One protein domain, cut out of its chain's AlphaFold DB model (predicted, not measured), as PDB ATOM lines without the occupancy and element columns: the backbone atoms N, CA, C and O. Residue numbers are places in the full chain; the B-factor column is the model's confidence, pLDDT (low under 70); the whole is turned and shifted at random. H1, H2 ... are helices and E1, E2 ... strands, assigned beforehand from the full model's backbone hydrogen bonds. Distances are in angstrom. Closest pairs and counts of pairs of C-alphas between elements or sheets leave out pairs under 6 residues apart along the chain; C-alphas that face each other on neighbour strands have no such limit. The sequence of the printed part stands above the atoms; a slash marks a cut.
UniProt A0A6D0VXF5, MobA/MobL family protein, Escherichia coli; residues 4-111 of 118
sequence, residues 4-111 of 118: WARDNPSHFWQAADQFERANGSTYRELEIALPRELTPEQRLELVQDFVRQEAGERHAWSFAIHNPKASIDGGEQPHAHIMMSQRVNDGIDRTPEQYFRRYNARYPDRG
ATOM      1  N   TRP A   4     182.462 193.535 162.034       96.50
ATOM      2  CA  TRP A   4     182.550 192.745 163.265       96.50
ATOM      3  C   TRP A   4     182.971 191.277 163.062       96.50
ATOM      4  O   TRP A   4     183.265 190.590 164.037       96.50
ATOM      5  N   ALA A   5     183.004 190.784 161.823       96.12
ATOM      6  CA  ALA A   5     183.392 189.418 161.474       96.12
ATOM      7  C   ALA A   5     184.499 189.340 160.406       96.12
ATOM      8  O   ALA A   5     184.822 188.235 159.967       96.12
ATOM      9  N   ARG A   6     185.083 190.468 159.970       91.81
ATOM     10  CA  ARG A   6     186.095 190.486 158.895       91.81
ATOM     11  C   ARG A   6     187.261 189.542 159.185       91.81
ATOM     12  O   ARG A   6     187.583 188.712 158.342       91.81
ATOM     13  N   ASP A   7     187.812 189.632 160.390       94.44
ATOM     14  CA  ASP A   7     188.995 188.866 160.800       94.44
ATOM     15  C   ASP A   7     188.638 187.581 161.564       94.44
ATOM     16  O   ASP A   7     189.513 186.814 161.963       94.44
ATOM     17  N   ASN A   8     187.342 187.321 161.768       96.06
ATOM     18  CA  ASN A   8     186.851 186.108 162.409       96.06
ATOM     19  C   ASN A   8     185.577 185.587 161.715       96.06
ATOM     20  O   ASN A   8     184.470 185.764 162.235       96.06
ATOM     21  N   PRO A   9     185.714 184.895 160.568       94.62
ATOM     22  CA  PRO A   9     184.585 184.312 159.844       94.62
ATOM     23  C   PRO A   9     183.700 183.397 160.700       94.62
ATOM     24  O   PRO A   9     182.486 183.370 160.512       94.62
ATOM     25  N   SER A  10     184.274 182.682 161.677       96.81
ATOM     26  CA  SER A  10     183.501 181.803 162.568       96.81
ATOM     27  C   SER A  10     182.476 182.572 163.406       96.81
ATOM     28  O   SER A  10     181.369 182.081 163.629       96.81
ATOM     29  N   HIS A  11     182.796 183.813 163.788       98.12
ATOM     30  CA  HIS A  11     181.883 184.674 164.529       98.12
ATOM     31  C   HIS A  11     180.654 185.063 163.692       98.12
ATOM     32  O   HIS A  11     179.553 185.148 164.233       98.12
ATOM     33  N   PHE A  12     180.803 185.221 162.368       98.00
ATOM     34  CA  PHE A  12     179.666 185.438 161.466       98.00
ATOM     35  C   PHE A  12     178.676 184.276 161.512       98.00
ATOM     36  O   PHE A  12     177.476 184.494 161.668       98.00
ATOM     37  N   TRP A  13     179.180 183.049 161.388       98.00
ATOM     38  CA  TRP A  13     178.339 181.855 161.343       98.00
ATOM     39  C   TRP A  13     177.670 181.575 162.692       98.00
ATOM     40  O   TRP A  13     176.474 181.308 162.723       98.00
ATOM     41  N   GLN A  14     178.380 181.781 163.805       98.31
ATOM     42  CA  GLN A  14     177.793 181.719 165.151       98.31
ATOM     43  C   GLN A  14     176.672 182.749 165.343       98.31
ATOM     44  O   GLN A  14     175.615 182.428 165.882       98.31
ATOM     45  N   ALA A  15     176.878 183.986 164.881       98.31
ATOM     46  CA  ALA A  15     175.853 185.022 164.941       98.31
ATOM     47  C   ALA A  15     174.656 184.695 164.034       98.31
ATOM     48  O   ALA A  15     173.517 184.965 164.412       98.31
ATOM     49  N   ALA A  16     174.889 184.089 162.866       97.75
ATOM     50  CA  ALA A  16     173.818 183.617 161.997       97.75
ATOM     51  C   ALA A  16     172.980 182.541 162.699       97.75
ATOM     52  O   ALA A  16     171.761 182.679 162.741       97.75
ATOM     53  N   ASP A  17     173.615 181.532 163.303       97.44
ATOM     54  CA  ASP A  17     172.927 180.479 164.062       97.44
ATOM     55  C   ASP A  17     172.139 181.042 165.254       97.44
ATOM     56  O   ASP A  17     171.038 180.580 165.553       97.44
ATOM     57  N   GLN A  18     172.682 182.061 165.924       98.00
ATOM     58  CA  GLN A  18     172.063 182.669 167.100       98.00
ATOM     59  C   GLN A  18     170.887 183.598 166.764       98.00
ATOM     60  O   GLN A  18     169.900 183.626 167.502       98.00
ATOM     61  N   PHE A  19     171.008 184.412 165.710       97.88
ATOM     62  CA  PHE A  19     170.117 185.554 165.472       97.88
ATOM     63  C   PHE A  19     169.252 185.441 164.215       97.88
ATOM     64  O   PHE A  19     168.318 186.236 164.056       97.88
ATOM     65  N   GLU A  20     169.501 184.486 163.313       96.25
ATOM     66  CA  GLU A  20     168.480 184.149 162.323       96.25
ATOM     67  C   GLU A  20     167.229 183.594 162.997       96.25
ATOM     68  O   GLU A  20     167.245 183.001 164.075       96.25
ATOM     69  N   ARG A  21     166.092 183.781 162.329       93.50
ATOM     70  CA  ARG A  21     164.844 183.162 162.783       93.50
ATOM     71  C   ARG A  21     164.962 181.636 162.662       93.50
ATOM     72  O   ARG A  21     165.570 181.153 161.715       93.50
ATOM     73  N   ALA A  22     164.245 180.890 163.505       92.81
ATOM     74  CA  ALA A  22     164.232 179.421 163.467       92.81
ATOM     75  C   ALA A  22     163.931 178.825 162.071       92.81
ATOM     76  O   ALA A  22     164.526 177.835 161.673       92.81
ATOM     77  N   ASN A  23     163.053 179.473 161.292       91.31
ATOM     78  CA  ASN A  23     162.718 179.076 159.913       91.31
ATOM     79  C   ASN A  23     163.447 179.942 158.862       91.31
ATOM     80  O   ASN A  23     162.890 180.333 157.828       91.31
ATOM     81  N   GLY A  24     164.644 180.414 159.191       90.94
ATOM     82  CA  GLY A  24     165.494 181.256 158.361       90.94
ATOM     83  C   GLY A  24     166.684 180.456 157.862       90.94
ATOM     84  O   GLY A  24     167.219 179.624 158.576       90.94
ATOM     85  N   SER A  25     167.113 180.718 156.631       92.31
ATOM     86  CA  SER A  25     168.384 180.192 156.139       92.31
ATOM     87  C   SER A  25     169.542 181.016 156.705       92.31
ATOM     88  O   SER A  25     169.586 182.232 156.467       92.31
ATOM     89  N   THR A  26     170.471 180.358 157.395       95.12
ATOM     90  CA  THR A  26     171.764 180.921 157.819       95.12
ATOM     91  C   THR A  26     172.705 181.074 156.621       95.12
ATOM     92  O   THR A  26     173.307 182.133 156.427       95.12
ATOM     93  N   TYR A  27     172.726 180.071 155.739       95.75
ATOM     94  CA  TYR A  27     173.449 180.078 154.468       95.75
ATOM     95  C   TYR A  27     172.742 179.244 153.388       95.75
ATOM     96  O   TYR A  27     171.751 178.551 153.637       95.75
ATOM     97  N   ARG A  28     173.250 179.353 152.161       94.69
ATOM     98  CA  ARG A  28     173.100 178.372 151.084       94.69
ATOM     99  C   ARG A  28     174.455 177.724 150.845       94.69
ATOM    100  O   ARG A  28     175.469 178.416 150.924       94.69
ATOM    101  N   GLU A  29     174.452 176.425 150.586       96.38
ATOM    102  CA  GLU A  29     175.659 175.669 150.267       96.38
ATOM    103  C   GLU A  29     175.723 175.385 148.771       96.38
ATOM    104  O   GLU A  29     174.720 175.004 148.163       96.38
ATOM    105  N   LEU A  30     176.906 175.577 148.200       96.38
ATOM    106  CA  LEU A  30     177.277 175.065 146.891       96.38
ATOM    107  C   LEU A  30     178.361 174.013 147.101       96.38
ATOM    108  O   LEU A  30     179.408 174.319 147.674       96.38
ATOM    109  N   GLU A  31     178.111 172.798 146.625       98.00
ATOM    110  CA  GLU A  31     179.115 171.742 146.545       98.00
ATOM    111  C   GLU A  31     179.515 171.570 145.078       98.00
ATOM    112  O   GLU A  31     178.668 171.312 144.219       98.00
ATOM    113  N   ILE A  32     180.796 171.782 144.774       97.12
ATOM    114  CA  ILE A  32     181.284 171.876 143.393       97.12
ATOM    115  C   ILE A  32     182.453 170.920 143.199       97.12
ATOM    116  O   ILE A  32     183.473 171.044 143.871       97.12
ATOM    117  N   ALA A  33     182.331 169.998 142.243       98.06
ATOM    118  CA  ALA A  33     183.450 169.170 141.805       98.06
ATOM    119  C   ALA A  33     184.486 170.017 141.049       98.06
ATOM    120  O   ALA A  33     184.131 170.834 140.200       98.06
ATOM    121  N   LEU A  34     185.769 169.801 141.335       98.44
ATOM    122  CA  LEU A  34     186.881 170.513 140.708       98.44
ATOM    123  C   LEU A  34     187.625 169.594 139.722       98.44
ATOM    124  O   LEU A  34     187.640 168.374 139.907       98.44
ATOM    125  N   PRO A  35     188.274 170.141 138.680       97.88
ATOM    126  CA  PRO A  35     189.083 169.333 137.773       97.88
ATOM    127  C   PRO A  35     190.296 168.734 138.498       97.88
ATOM    128  O   PRO A  35     191.070 169.445 139.153       97.88
ATOM    129  N   ARG A  36     190.482 167.418 138.372       96.25
ATOM    130  CA  ARG A  36     191.596 166.694 139.013       96.25
ATOM    131  C   ARG A  36     192.940 166.953 138.324       96.25
ATOM    132  O   ARG A  36     193.989 166.713 138.905       96.25
ATOM    133  N   GLU A  37     192.909 167.469 137.102       97.19
ATOM    134  CA  GLU A  37     194.070 167.831 136.289       97.19
ATOM    135  C   GLU A  37     194.748 169.118 136.778       97.19
ATOM    136  O   GLU A  37     195.927 169.332 136.501       97.19
ATOM    137  N   LEU A  38     194.018 169.967 137.509       98.38
ATOM    138  CA  LEU A  38     194.555 171.188 138.105       98.38
ATOM    139  C   LEU A  38     195.370 170.872 139.360       98.38
ATOM    140  O   LEU A  38     195.009 169.977 140.129       98.38
ATOM    141  N   THR A  39     196.427 171.648 139.606       98.19
ATOM    142  CA  THR A  39     197.165 171.591 140.877       98.19
ATOM    143  C   THR A  39     196.308 172.134 142.031       98.19
ATOM    144  O   THR A  39     195.335 172.858 141.789       98.19
ATOM    145  N   PRO A  40     196.641 171.835 143.300       98.12
ATOM    146  CA  PRO A  40     195.942 172.410 144.451       98.12
ATOM    147  C   PRO A  40     195.852 173.943 144.419       98.12
ATOM    148  O   PRO A  40     194.811 174.503 144.760       98.12
ATOM    149  N   GLU A  41     196.900 174.622 143.955       98.50
ATOM    150  CA  GLU A  41     196.959 176.083 143.842       98.50
ATOM    151  C   GLU A  41     196.007 176.600 142.760       98.50
ATOM    152  O   GLU A  41     195.261 177.544 143.000       98.50
ATOM    153  N   GLN A  42     195.962 175.938 141.599       98.62
ATOM    154  CA  GLN A  42     195.029 176.283 140.520       98.62
ATOM    155  C   GLN A  42     193.569 176.033 140.922       98.62
ATOM    156  O   GLN A  42     192.678 176.793 140.555       98.62
ATOM    157  N   ARG A  43     193.306 174.975 141.701       98.56
ATOM    158  CA  ARG A  43     191.976 174.705 142.271       98.56
ATOM    159  C   ARG A  43     191.571 175.789 143.269       98.56
ATOM    160  O   ARG A  43     190.416 176.205 143.270       98.56
ATOM    161  N   LEU A  44     192.506 176.248 144.102       98.56
ATOM    162  CA  LEU A  44     192.276 177.353 145.029       98.56
ATOM    163  C   LEU A  44     191.949 178.650 144.283       98.56
ATOM    164  O   LEU A  44     190.954 179.287 144.617       98.56
ATOM    165  N   GLU A  45     192.744 179.009 143.273       98.56
ATOM    166  CA  GLU A  45     192.511 180.183 142.423       98.56
ATOM    167  C   GLU A  45     191.134 180.113 141.746       98.56
ATOM    168  O   GLU A  45     190.340 181.044 141.867       98.56
ATOM    169  N   LEU A  46     190.789 178.963 141.156       98.50
ATOM    170  CA  LEU A  46     189.485 178.738 140.528       98.50
ATOM    171  C   LEU A  46     188.319 178.956 141.503       98.50
ATOM    172  O   LEU A  46     187.340 179.622 141.162       98.50
ATOM    173  N   VAL A  47     188.404 178.403 142.718       98.31
ATOM    174  CA  VAL A  47     187.356 178.581 143.732       98.31
ATOM    175  C   VAL A  47     187.282 180.036 144.184       98.31
ATOM    176  O   VAL A  47     186.177 180.559 144.303       98.31
ATOM    177  N   GLN A  48     188.423 180.698 144.401       97.81
ATOM    178  CA  GLN A  48     188.486 182.113 144.781       97.81
ATOM    179  C   GLN A  48     187.855 183.025 143.728       97.81
ATOM    180  O   GLN A  48     187.104 183.935 144.084       97.81
ATOM    181  N   ASP A  49     188.116 182.778 142.449       97.94
ATOM    182  CA  ASP A  49     187.517 183.537 141.354       97.94
ATOM    183  C   ASP A  49     186.015 183.288 141.253       97.94
ATOM    184  O   ASP A  49     185.243 184.244 141.152       97.94
ATOM    185  N   PHE A  50     185.585 182.033 141.399       97.50
ATOM    186  CA  PHE A  50     184.169 181.688 141.447       97.50
ATOM    187  C   PHE A  50     183.439 182.419 142.584       97.50
ATOM    188  O   PHE A  50     182.447 183.103 142.334       97.50
ATOM    189  N   VAL A  51     183.933 182.364 143.834       96.69
ATOM    190  CA  VAL A  51     183.270 183.088 144.939       96.69
ATOM    191  C   VAL A  51     183.332 184.604 144.766       96.69
ATOM    192  O   VAL A  51     182.383 185.298 145.134       96.69
ATOM    193  N   ARG A  52     184.402 185.145 144.172       95.25
ATOM    194  CA  ARG A  52     184.506 186.580 143.876       95.25
ATOM    195  C   ARG A  52     183.461 187.023 142.852       95.25
ATOM    196  O   ARG A  52     182.886 188.093 143.025       95.25
ATOM    197  N   GLN A  53     183.213 186.215 141.825       95.06
ATOM    198  CA  GLN A  53     182.218 186.496 140.793       95.06
ATOM    199  C   GLN A  53     180.785 186.357 141.322       95.06
ATOM    200  O   GLN A  53     179.966 187.249 141.099       95.06
ATOM    201  N   GLU A  54     180.487 185.271 142.037       92.69
ATOM    202  CA  GLU A  54     179.118 184.952 142.462       92.69
ATOM    203  C   GLU A  54     178.681 185.723 143.715       92.69
ATOM    204  O   GLU A  54     177.535 186.160 143.818       92.69
ATOM    205  N   ALA A  55     179.584 185.910 144.682       91.31
ATOM    206  CA  ALA A  55     179.288 186.593 145.942       91.31
ATOM    207  C   ALA A  55     179.965 187.956 146.069       91.31
ATOM    208  O   ALA A  55     179.368 188.889 146.617       91.31
ATOM    209  N   GLY A  56     181.215 188.065 145.616       89.75
ATOM    210  CA  GLY A  56     182.036 189.263 145.776       89.75
ATOM    211  C   GLY A  56     182.009 189.795 147.211       89.75
ATOM    212  O   GLY A  56     182.125 189.042 148.181       89.75
ATOM    213  N   GLU A  57     181.808 191.105 147.345       90.88
ATOM    214  CA  GLU A  57     181.603 191.777 148.637       90.88
ATOM    215  C   GLU A  57     180.123 191.866 149.049       90.88
ATOM    216  O   GLU A  57     179.812 192.313 150.159       90.88
ATOM    217  N   ARG A  58     179.210 191.432 148.167       94.19
ATOM    218  CA  ARG A  58     177.756 191.495 148.358       94.19
ATOM    219  C   ARG A  58     177.283 190.517 149.426       94.19
ATOM    220  O   ARG A  58     176.343 190.828 150.150       94.19
ATOM    221  N   HIS A  59     177.926 189.360 149.540       96.19
ATOM    222  CA  HIS A  59     177.557 188.331 150.508       96.19
ATOM    223  C   HIS A  59     178.713 187.971 151.436       96.19
ATOM    224  O   HIS A  59     179.886 188.025 151.076       96.19
ATOM    225  N   ALA A  60     178.373 187.572 152.658       96.31
ATOM    226  CA  ALA A  60     179.303 186.863 153.525       96.31
ATOM    227  C   ALA A  60     179.435 185.415 153.041       96.31
ATOM    228  O   ALA A  60     178.421 184.749 152.824       96.31
ATOM    229  N   TRP A  61     180.663 184.930 152.888       96.19
ATOM    230  CA  TRP A  61     180.933 183.577 152.415       96.19
ATOM    231  C   TRP A  61     182.157 182.967 153.095       96.19
ATOM    232  O   TRP A  61     183.000 183.657 153.667       96.19
ATOM    233  N   SER A  62     182.238 181.646 153.068       96.88
ATOM    234  CA  SER A  62     183.399 180.857 153.483       96.88
ATOM    235  C   SER A  62     183.442 179.605 152.621       96.88
ATOM    236  O   SER A  62     182.391 179.113 152.215       96.88
ATOM    237  N   PHE A  63     184.634 179.095 152.326       97.50
ATOM    238  CA  PHE A  63     184.768 177.864 151.557       97.50
ATOM    239  C   PHE A  63     185.864 176.962 152.111       97.50
ATOM    240  O   PHE A  63     186.791 177.424 152.777       97.50
ATOM    241  N   ALA A  64     185.759 175.677 151.791       98.12
ATOM    242  CA  ALA A  64     186.786 174.673 152.012       98.12
ATOM    243  C   ALA A  64     186.920 173.804 150.760       98.12
ATOM    244  O   ALA A  64     185.925 173.523 150.095       98.12
ATOM    245  N   ILE A  65     188.143 173.374 150.446       98.56
ATOM    246  CA  ILE A  65     188.417 172.426 149.361       98.56
ATOM    247  C   ILE A  65     188.828 171.101 149.991       98.56
ATOM    248  O   ILE A  65     189.777 171.042 150.773       98.56
ATOM    249  N   HIS A  66     188.118 170.038 149.642       98.19
ATOM    250  CA  HIS A  66     188.422 168.666 150.017       98.19
ATOM    251  C   HIS A  66     188.998 167.920 148.818       98.19
ATOM    252  O   HIS A  66     188.675 168.224 147.673       98.19
ATOM    253  N   ASN A  67     189.850 166.928 149.079       97.88
ATOM    254  CA  ASN A  67     190.413 166.068 148.039       97.88
ATOM    255  C   ASN A  67     190.513 164.603 148.503       97.88
ATOM    256  O   ASN A  67     191.617 164.090 148.702       97.88
ATOM    257  N   PRO A  68     189.380 163.927 148.768       97.19
ATOM    258  CA  PRO A  68     189.389 162.498 149.040       97.19
ATOM    259  C   PRO A  68     189.704 161.692 147.775       97.19
ATOM    260  O   PRO A  68     189.768 162.215 146.662       97.19
ATOM    261  N   LYS A  69     189.856 160.379 147.953       97.06
ATOM    262  CA  LYS A  69     189.918 159.438 146.834       97.06
ATOM    263  C   LYS A  69     188.510 159.077 146.368       97.06
ATOM    264  O   LYS A  69     187.658 158.745 147.192       97.06
ATOM    265  N   ALA A  70     188.293 159.087 145.059       94.69
ATOM    266  CA  ALA A  70     187.076 158.601 144.434       94.69
ATOM    267  C   ALA A  70     186.886 157.106 144.718       94.69
ATOM    268  O   ALA A  70     187.831 156.316 144.675       94.69
ATOM    269  N   SER A  71     185.643 156.699 144.962       93.62
ATOM    270  CA  SER A  71     185.301 155.313 145.298       93.62
ATOM    271  C   SER A  71     185.415 154.333 144.125       93.62
ATOM    272  O   SER A  71     185.523 153.133 144.359       93.62
ATOM    273  N   ILE A  72     185.380 154.826 142.882       92.81
ATOM    274  CA  ILE A  72     185.335 153.993 141.670       92.81
ATOM    275  C   ILE A  72     186.738 153.716 141.120       92.81
ATOM    276  O   ILE A  72     187.113 152.559 140.960       92.81
ATOM    277  N   ASP A  73     187.511 154.762 140.815       94.94
ATOM    278  CA  ASP A  73     188.829 154.643 140.173       94.94
ATOM    279  C   ASP A  73     190.004 154.857 141.147       94.94
ATOM    280  O   ASP A  73     191.162 154.701 140.762       94.94
ATOM    281  N   GLY A  74     189.725 155.202 142.412       95.38
ATOM    282  CA  GLY A  74     190.735 155.486 143.434       95.38
ATOM    283  C   GLY A  74     191.530 156.778 143.212       95.38
ATOM    284  O   GLY A  74     192.437 157.066 144.001       95.38
ATOM    285  N   GLY A  75     191.211 157.541 142.160       95.06
ATOM    286  CA  GLY A  75     191.845 158.812 141.827       95.06
ATOM    287  C   GLY A  75     191.403 159.946 142.747       95.06
ATOM    288  O   GLY A  75     190.555 159.773 143.617       95.06
ATOM    289  N   GLU A  76     191.980 161.129 142.561       97.44
ATOM    290  CA  GLU A  76     191.562 162.328 143.293       97.44
ATOM    291  C   GLU A  76     190.122 162.738 142.943       97.44
ATOM    292  O   GLU A  76     189.737 162.760 141.769       97.44
ATOM    293  N   GLN A  77     189.342 163.108 143.962       97.50
ATOM    294  CA  GLN A  77     187.992 163.658 143.830       97.50
ATOM    295  C   GLN A  77     187.909 165.044 144.493       97.50
ATOM    296  O   GLN A  77     187.215 165.212 145.504       97.50
ATOM    297  N   PRO A  78     188.614 166.054 143.961       98.31
ATOM    298  CA  PRO A  78     188.607 167.369 144.565       98.31
ATOM    299  C   PRO A  78     187.223 168.014 144.437       98.31
ATOM    300  O   PRO A  78     186.612 167.999 143.368       98.31
ATOM    301  N   HIS A  79     186.724 168.586 145.526       98.62
ATOM    302  CA  HIS A  79     185.473 169.340 145.551       98.62
ATOM    303  C   HIS A  79     185.548 170.478 146.567       98.62
ATOM    304  O   HIS A  79     186.298 170.408 147.540       98.62
ATOM    305  N   ALA A  80     184.786 171.539 146.330       98.62
ATOM    306  CA  ALA A  80     184.669 172.671 147.233       98.62
ATOM    307  C   ALA A  80     183.288 172.703 147.886       98.62
ATOM    308  O   ALA A  80     182.281 172.587 147.191       98.62
ATOM    309  N   HIS A  81     183.261 172.931 149.197       98.50
ATOM    310  CA  HIS A  81     182.073 173.356 149.932       98.50
ATOM    311  C   HIS A  81     182.127 174.871 150.081       98.50
ATOM    312  O   HIS A  81     183.102 175.400 150.617       98.50
ATOM    313  N   ILE A  82     181.099 175.575 149.618       97.94
ATOM    314  CA  ILE A  82     181.000 177.033 149.699       97.94
ATOM    315  C   ILE A  82     179.718 177.384 150.445       97.94
ATOM    316  O   ILE A  82     178.614 177.167 149.950       97.94
ATOM    317  N   MET A  83     179.868 177.978 151.623       97.12
ATOM    318  CA  MET A  83     178.771 178.528 152.410       97.12
ATOM    319  C   MET A  83     178.598 180.004 152.062       97.12
ATOM    320  O   MET A  83     179.543 180.783 152.181       97.12
ATOM    321  N   MET A  84     177.388 180.409 151.679       96.12
ATOM    322  CA  MET A  84     177.069 181.789 151.318       96.12
ATOM    323  C   MET A  84     175.829 182.286 152.061       96.12
ATOM    324  O   MET A  84     174.731 181.738 151.926       96.12
ATOM    325  N   SER A  85     175.976 183.361 152.833       96.06
ATOM    326  CA  SER A  85     174.844 184.040 153.455       96.06
ATOM    327  C   SER A  85     174.021 184.768 152.405       96.06
ATOM    328  O   SER A  85     174.550 185.506 151.585       96.06
ATOM    329  N   GLN A  86     172.702 184.636 152.484       94.62
ATOM    330  CA  GLN A  86     171.781 185.337 151.586       94.62
ATOM    331  C   GLN A  86     171.541 186.796 151.993       94.62
ATOM    332  O   GLN A  86     170.786 187.498 151.324       94.62
ATOM    333  N   ARG A  87     172.138 187.250 153.104       96.62
ATOM    334  CA  ARG A  87     172.111 188.652 153.530       96.62
ATOM    335  C   ARG A  87     173.001 189.475 152.600       96.62
ATOM    336  O   ARG A  87     174.136 189.083 152.336       96.62
ATOM    337  N   VAL A  88     172.464 190.588 152.122       96.31
ATOM    338  CA  VAL A  88     173.125 191.524 151.213       96.31
ATOM    339  C   VAL A  88     173.844 192.585 152.023       96.31
ATOM    340  O   VAL A  88     173.234 193.258 152.852       96.31
ATOM    341  N   ASN A  89     175.128 192.753 151.746       95.69
ATOM    342  CA  ASN A  89     175.907 193.880 152.208       95.69
ATOM    343  C   ASN A  89     175.492 195.136 151.429       95.69
ATOM    344  O   ASN A  89     175.799 195.285 150.249       95.69
ATOM    345  N   ASP A  90     174.764 196.020 152.101       96.19
ATOM    346  CA  ASP A  90     174.305 197.314 151.593       96.19
ATOM    347  C   ASP A  90     175.169 198.486 152.099       96.19
ATOM    348  O   ASP A  90     174.798 199.644 151.919       96.19
ATOM    349  N   GLY A  91     176.311 198.196 152.736       96.12
ATOM    350  CA  GLY A  91     177.231 199.197 153.281       96.12
ATOM    351  C   GLY A  91     176.764 199.860 154.582       96.12
ATOM    352  O   GLY A  91     177.405 200.798 155.042       96.12
ATOM    353  N   ILE A  92     175.658 199.403 155.180       97.25
ATOM    354  CA  ILE A  92     175.163 199.923 156.459       97.25
ATOM    355  C   ILE A  92     175.723 199.087 157.609       97.25
ATOM    356  O   ILE A  92     175.442 197.885 157.715       97.25
ATOM    357  N   ASP A  93     176.428 199.755 158.520       96.81
ATOM    358  CA  ASP A  93     176.944 199.142 159.740       96.81
ATOM    359  C   ASP A  93     175.812 198.685 160.662       96.81
ATOM    360  O   ASP A  93     174.885 199.429 160.992       96.81
ATOM    361  N   ARG A  94     175.892 197.424 161.087       97.81
ATOM    362  CA  ARG A  94     174.923 196.785 161.983       97.81
ATOM    363  C   ARG A  94     175.654 195.919 162.991       97.81
ATOM    364  O   ARG A  94     176.626 195.251 162.642       97.81
ATOM    365  N   THR A  95     175.140 195.868 164.216       98.25
ATOM    366  CA  THR A  95     175.571 194.862 165.197       98.25
ATOM    367  C   THR A  95     175.223 193.450 164.701       98.25
ATOM    368  O   THR A  95     174.322 193.319 163.864       98.25
ATOM    369  N   PRO A  96     175.869 192.385 165.218       98.12
ATOM    370  CA  PRO A  96     175.529 191.011 164.847       98.12
ATOM    371  C   PRO A  96     174.032 190.717 165.004       98.12
ATOM    372  O   PRO A  96     173.391 190.256 164.066       98.12
ATOM    373  N   GLU A  97     173.438 191.093 166.140       98.00
ATOM    374  CA  GLU A  97     172.004 190.913 166.384       98.00
ATOM    375  C   GLU A  97     171.148 191.669 165.358       98.00
ATOM    376  O   GLU A  97     170.209 191.111 164.786       98.00
ATOM    377  N   GLN A  98     171.466 192.943 165.095       98.44
ATOM    378  CA  GLN A  98     170.694 193.743 164.151       98.44
ATOM    379  C   GLN A  98     170.805 193.196 162.727       98.44
ATOM    380  O   GLN A  98     169.796 193.164 162.026       98.44
ATOM    381  N   TYR A  99     171.988 192.741 162.309       98.19
ATOM    382  CA  TYR A  99     172.268 192.252 160.958       98.19
ATOM    383  C   TYR A  99     171.256 191.191 160.497       98.19
ATOM    384  O   TYR A  99     170.772 191.249 159.362       98.19
ATOM    385  N   PHE A 100     170.854 190.286 161.396       97.69
ATOM    386  CA  PHE A 100     169.918 189.197 161.106       97.69
ATOM    387  C   PHE A 100     168.441 189.519 161.412       97.69
ATOM    388  O   PHE A 100     167.559 188.693 161.158       97.69
ATOM    389  N   ARG A 101     168.097 190.739 161.847       96.62
ATOM    390  CA  ARG A 101     166.686 191.159 161.979       96.62
ATOM    391  C   ARG A 101     165.980 191.219 160.621       96.62
ATOM    392  O   ARG A 101     166.597 191.158 159.557       96.62
ATOM    393  N   ARG A 102     164.650 191.354 160.622       95.94
ATOM    394  CA  ARG A 102     163.898 191.610 159.380       95.94
ATOM    395  C   ARG A 102     164.361 192.923 158.745       95.94
ATOM    396  O   ARG A 102     164.606 193.905 159.445       95.94
ATOM    397  N   TYR A 103     164.460 192.928 157.419       97.50
ATOM    398  CA  TYR A 103     164.751 194.139 156.661       97.50
ATOM    399  C   TYR A 103     163.603 195.145 156.786       97.50
ATOM    400  O   TYR A 103     162.431 194.764 156.747       97.50
ATOM    401  N   ASN A 104     163.943 196.428 156.916       97.88
ATOM    402  CA  ASN A 104     162.985 197.525 156.975       97.88
ATOM    403  C   ASN A 104     163.147 198.404 155.731       97.88
ATOM    404  O   ASN A 104     164.050 199.226 155.661       97.88
ATOM    405  N   ALA A 105     162.250 198.251 154.753       96.62
ATOM    406  CA  ALA A 105     162.342 198.978 153.486       96.62
ATOM    407  C   ALA A 105     162.170 200.502 153.625       96.62
ATOM    408  O   ALA A 105     162.663 201.243 152.782       96.62
ATOM    409  N   ARG A 106     161.474 200.971 154.671       98.00
ATOM    410  CA  ARG A 106     161.252 202.403 154.910       98.00
ATOM    411  C   ARG A 106     162.448 203.062 155.600       98.00
ATOM    412  O   ARG A 106     162.720 204.226 155.334       98.00
ATOM    413  N   TYR A 107     163.129 202.321 156.475       97.75
ATOM    414  CA  TYR A 107     164.305 202.767 157.232       97.75
ATOM    415  C   TYR A 107     165.343 201.626 157.305       97.75
ATOM    416  O   TYR A 107     165.368 200.897 158.304       97.75
ATOM    417  N   PRO A 108     166.151 201.405 156.246       97.81
ATOM    418  CA  PRO A 108     167.081 200.266 156.143       97.81
ATOM    419  C   PRO A 108     168.114 200.166 157.275       97.81
ATOM    420  O   PRO A 108     168.527 199.066 157.654       97.81
ATOM    421  N   ASP A 109     168.478 201.309 157.847       97.88
ATOM    422  CA  ASP A 109     169.364 201.499 158.998       97.88
ATOM    423  C   ASP A 109     168.757 201.026 160.327       97.88
ATOM    424  O   ASP A 109     169.481 200.760 161.281       97.88
ATOM    425  N   ARG A 110     167.429 200.871 160.392       97.81
ATOM    426  CA  ARG A 110     166.693 200.405 161.583       97.81
ATOM    427  C   ARG A 110     166.265 198.940 161.495       97.81
ATOM    428  O   ARG A 110     165.597 198.437 162.399       97.81
ATOM    429  N   GLY A 111     166.590 198.267 160.393       97.88
ATOM    430  CA  GLY A 111     166.336 196.844 160.168       97.88
ATOM    431  C   GLY A 111     167.626 196.030 160.082       97.88
ATOM    432  O   GLY A 111     168.725 196.557 160.258       97.88
TER     433      GLY A 111
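AT A GLANCE: This is residues 4 to 111 of the 118 residues of the protein "MobA/MobL family protein" of Escherichia coli (UniProt A0A6D0VXF5). The picture is a narrow rod built round a three-stranded antiparallel sheet, with the long helix H2 running along one face and H1 slanting over part of the opposite face. The link of residues 67 to 78 makes one end of the rod, and residues 100 to 111, just after the short helix H3, lie at the other. The printed part has 108 residues, with three named helices and three named strands in the order H1, E1, H2, E2, E3, H3; the sheet's order is E1, E3, E2, and the class is mixed, helices and strands. The whole is loose, with a radius of gyration of the C-alphas of 16.9 A and spans of 56 by 26 by 23 A.

IN THESE COORDINATES: Find C-alpha 9 at (184.585, 184.312, 159.844); from there H1 runs through residues 9 to 19, 15.6 A long. E1 follows at residues 28 to 33, 16.7 A. Look next at C-alpha 40, at (195.942, 172.410, 144.451), where H2 begins; it runs 21.1 A to residue 54. E2, residues 59 to 66, measures 22.5 A, and E3, residues 79 to 88, measures 26.0 A. H3, residues 96 to 99, is 5.2 A long and ends at C-alpha 99, (172.268, 192.252, 160.958).

HOW THE PARTS SIT: Start at the inner strand E3. Beside it edge strand E1 is antiparallel at 154 degrees, with N 30 and O 82 within hydrogen-bond range at 2.9 A. On its other side E2 is antiparallel at 171 degrees, with N 64 and O 81 at 2.9 A; E2 and E3 form a hairpin. E1, H2 and E2 make a split strand-helix-strand unit, two strands running the same way with E3 between them, and its crossover is right-handed. H2 is on the sheet at a height of 9.7 A, over E3 and E2, along the strands at 23 degrees to E3 on the local plane; its closest C-alphas to E3 are Val 47 and Ala 80, 7.4 A apart. H1 is on the opposite face, at a height of 10.4 A; the closest C-alphas of H1 and E2 are those of Pro 9 and Ser 62, 7.3 A. H3 is not on the sheet, but it touches H1, closest at the C-alphas of Phe 19 and Glu 97, 5.8 A. In H1 and H2 every O i to N i+4 pair is within hydrogen-bond range; H3 is too short for such a pair.

THE WHOLE: Look for the two C-alphas farthest apart at Asp 73 and Arg 106, 57.1 A. The printed part has no cut. The link from E2 to E3 is long, with 12 residues. The mean pLDDT of the printed part is 96.6, and no printed residue is under 70.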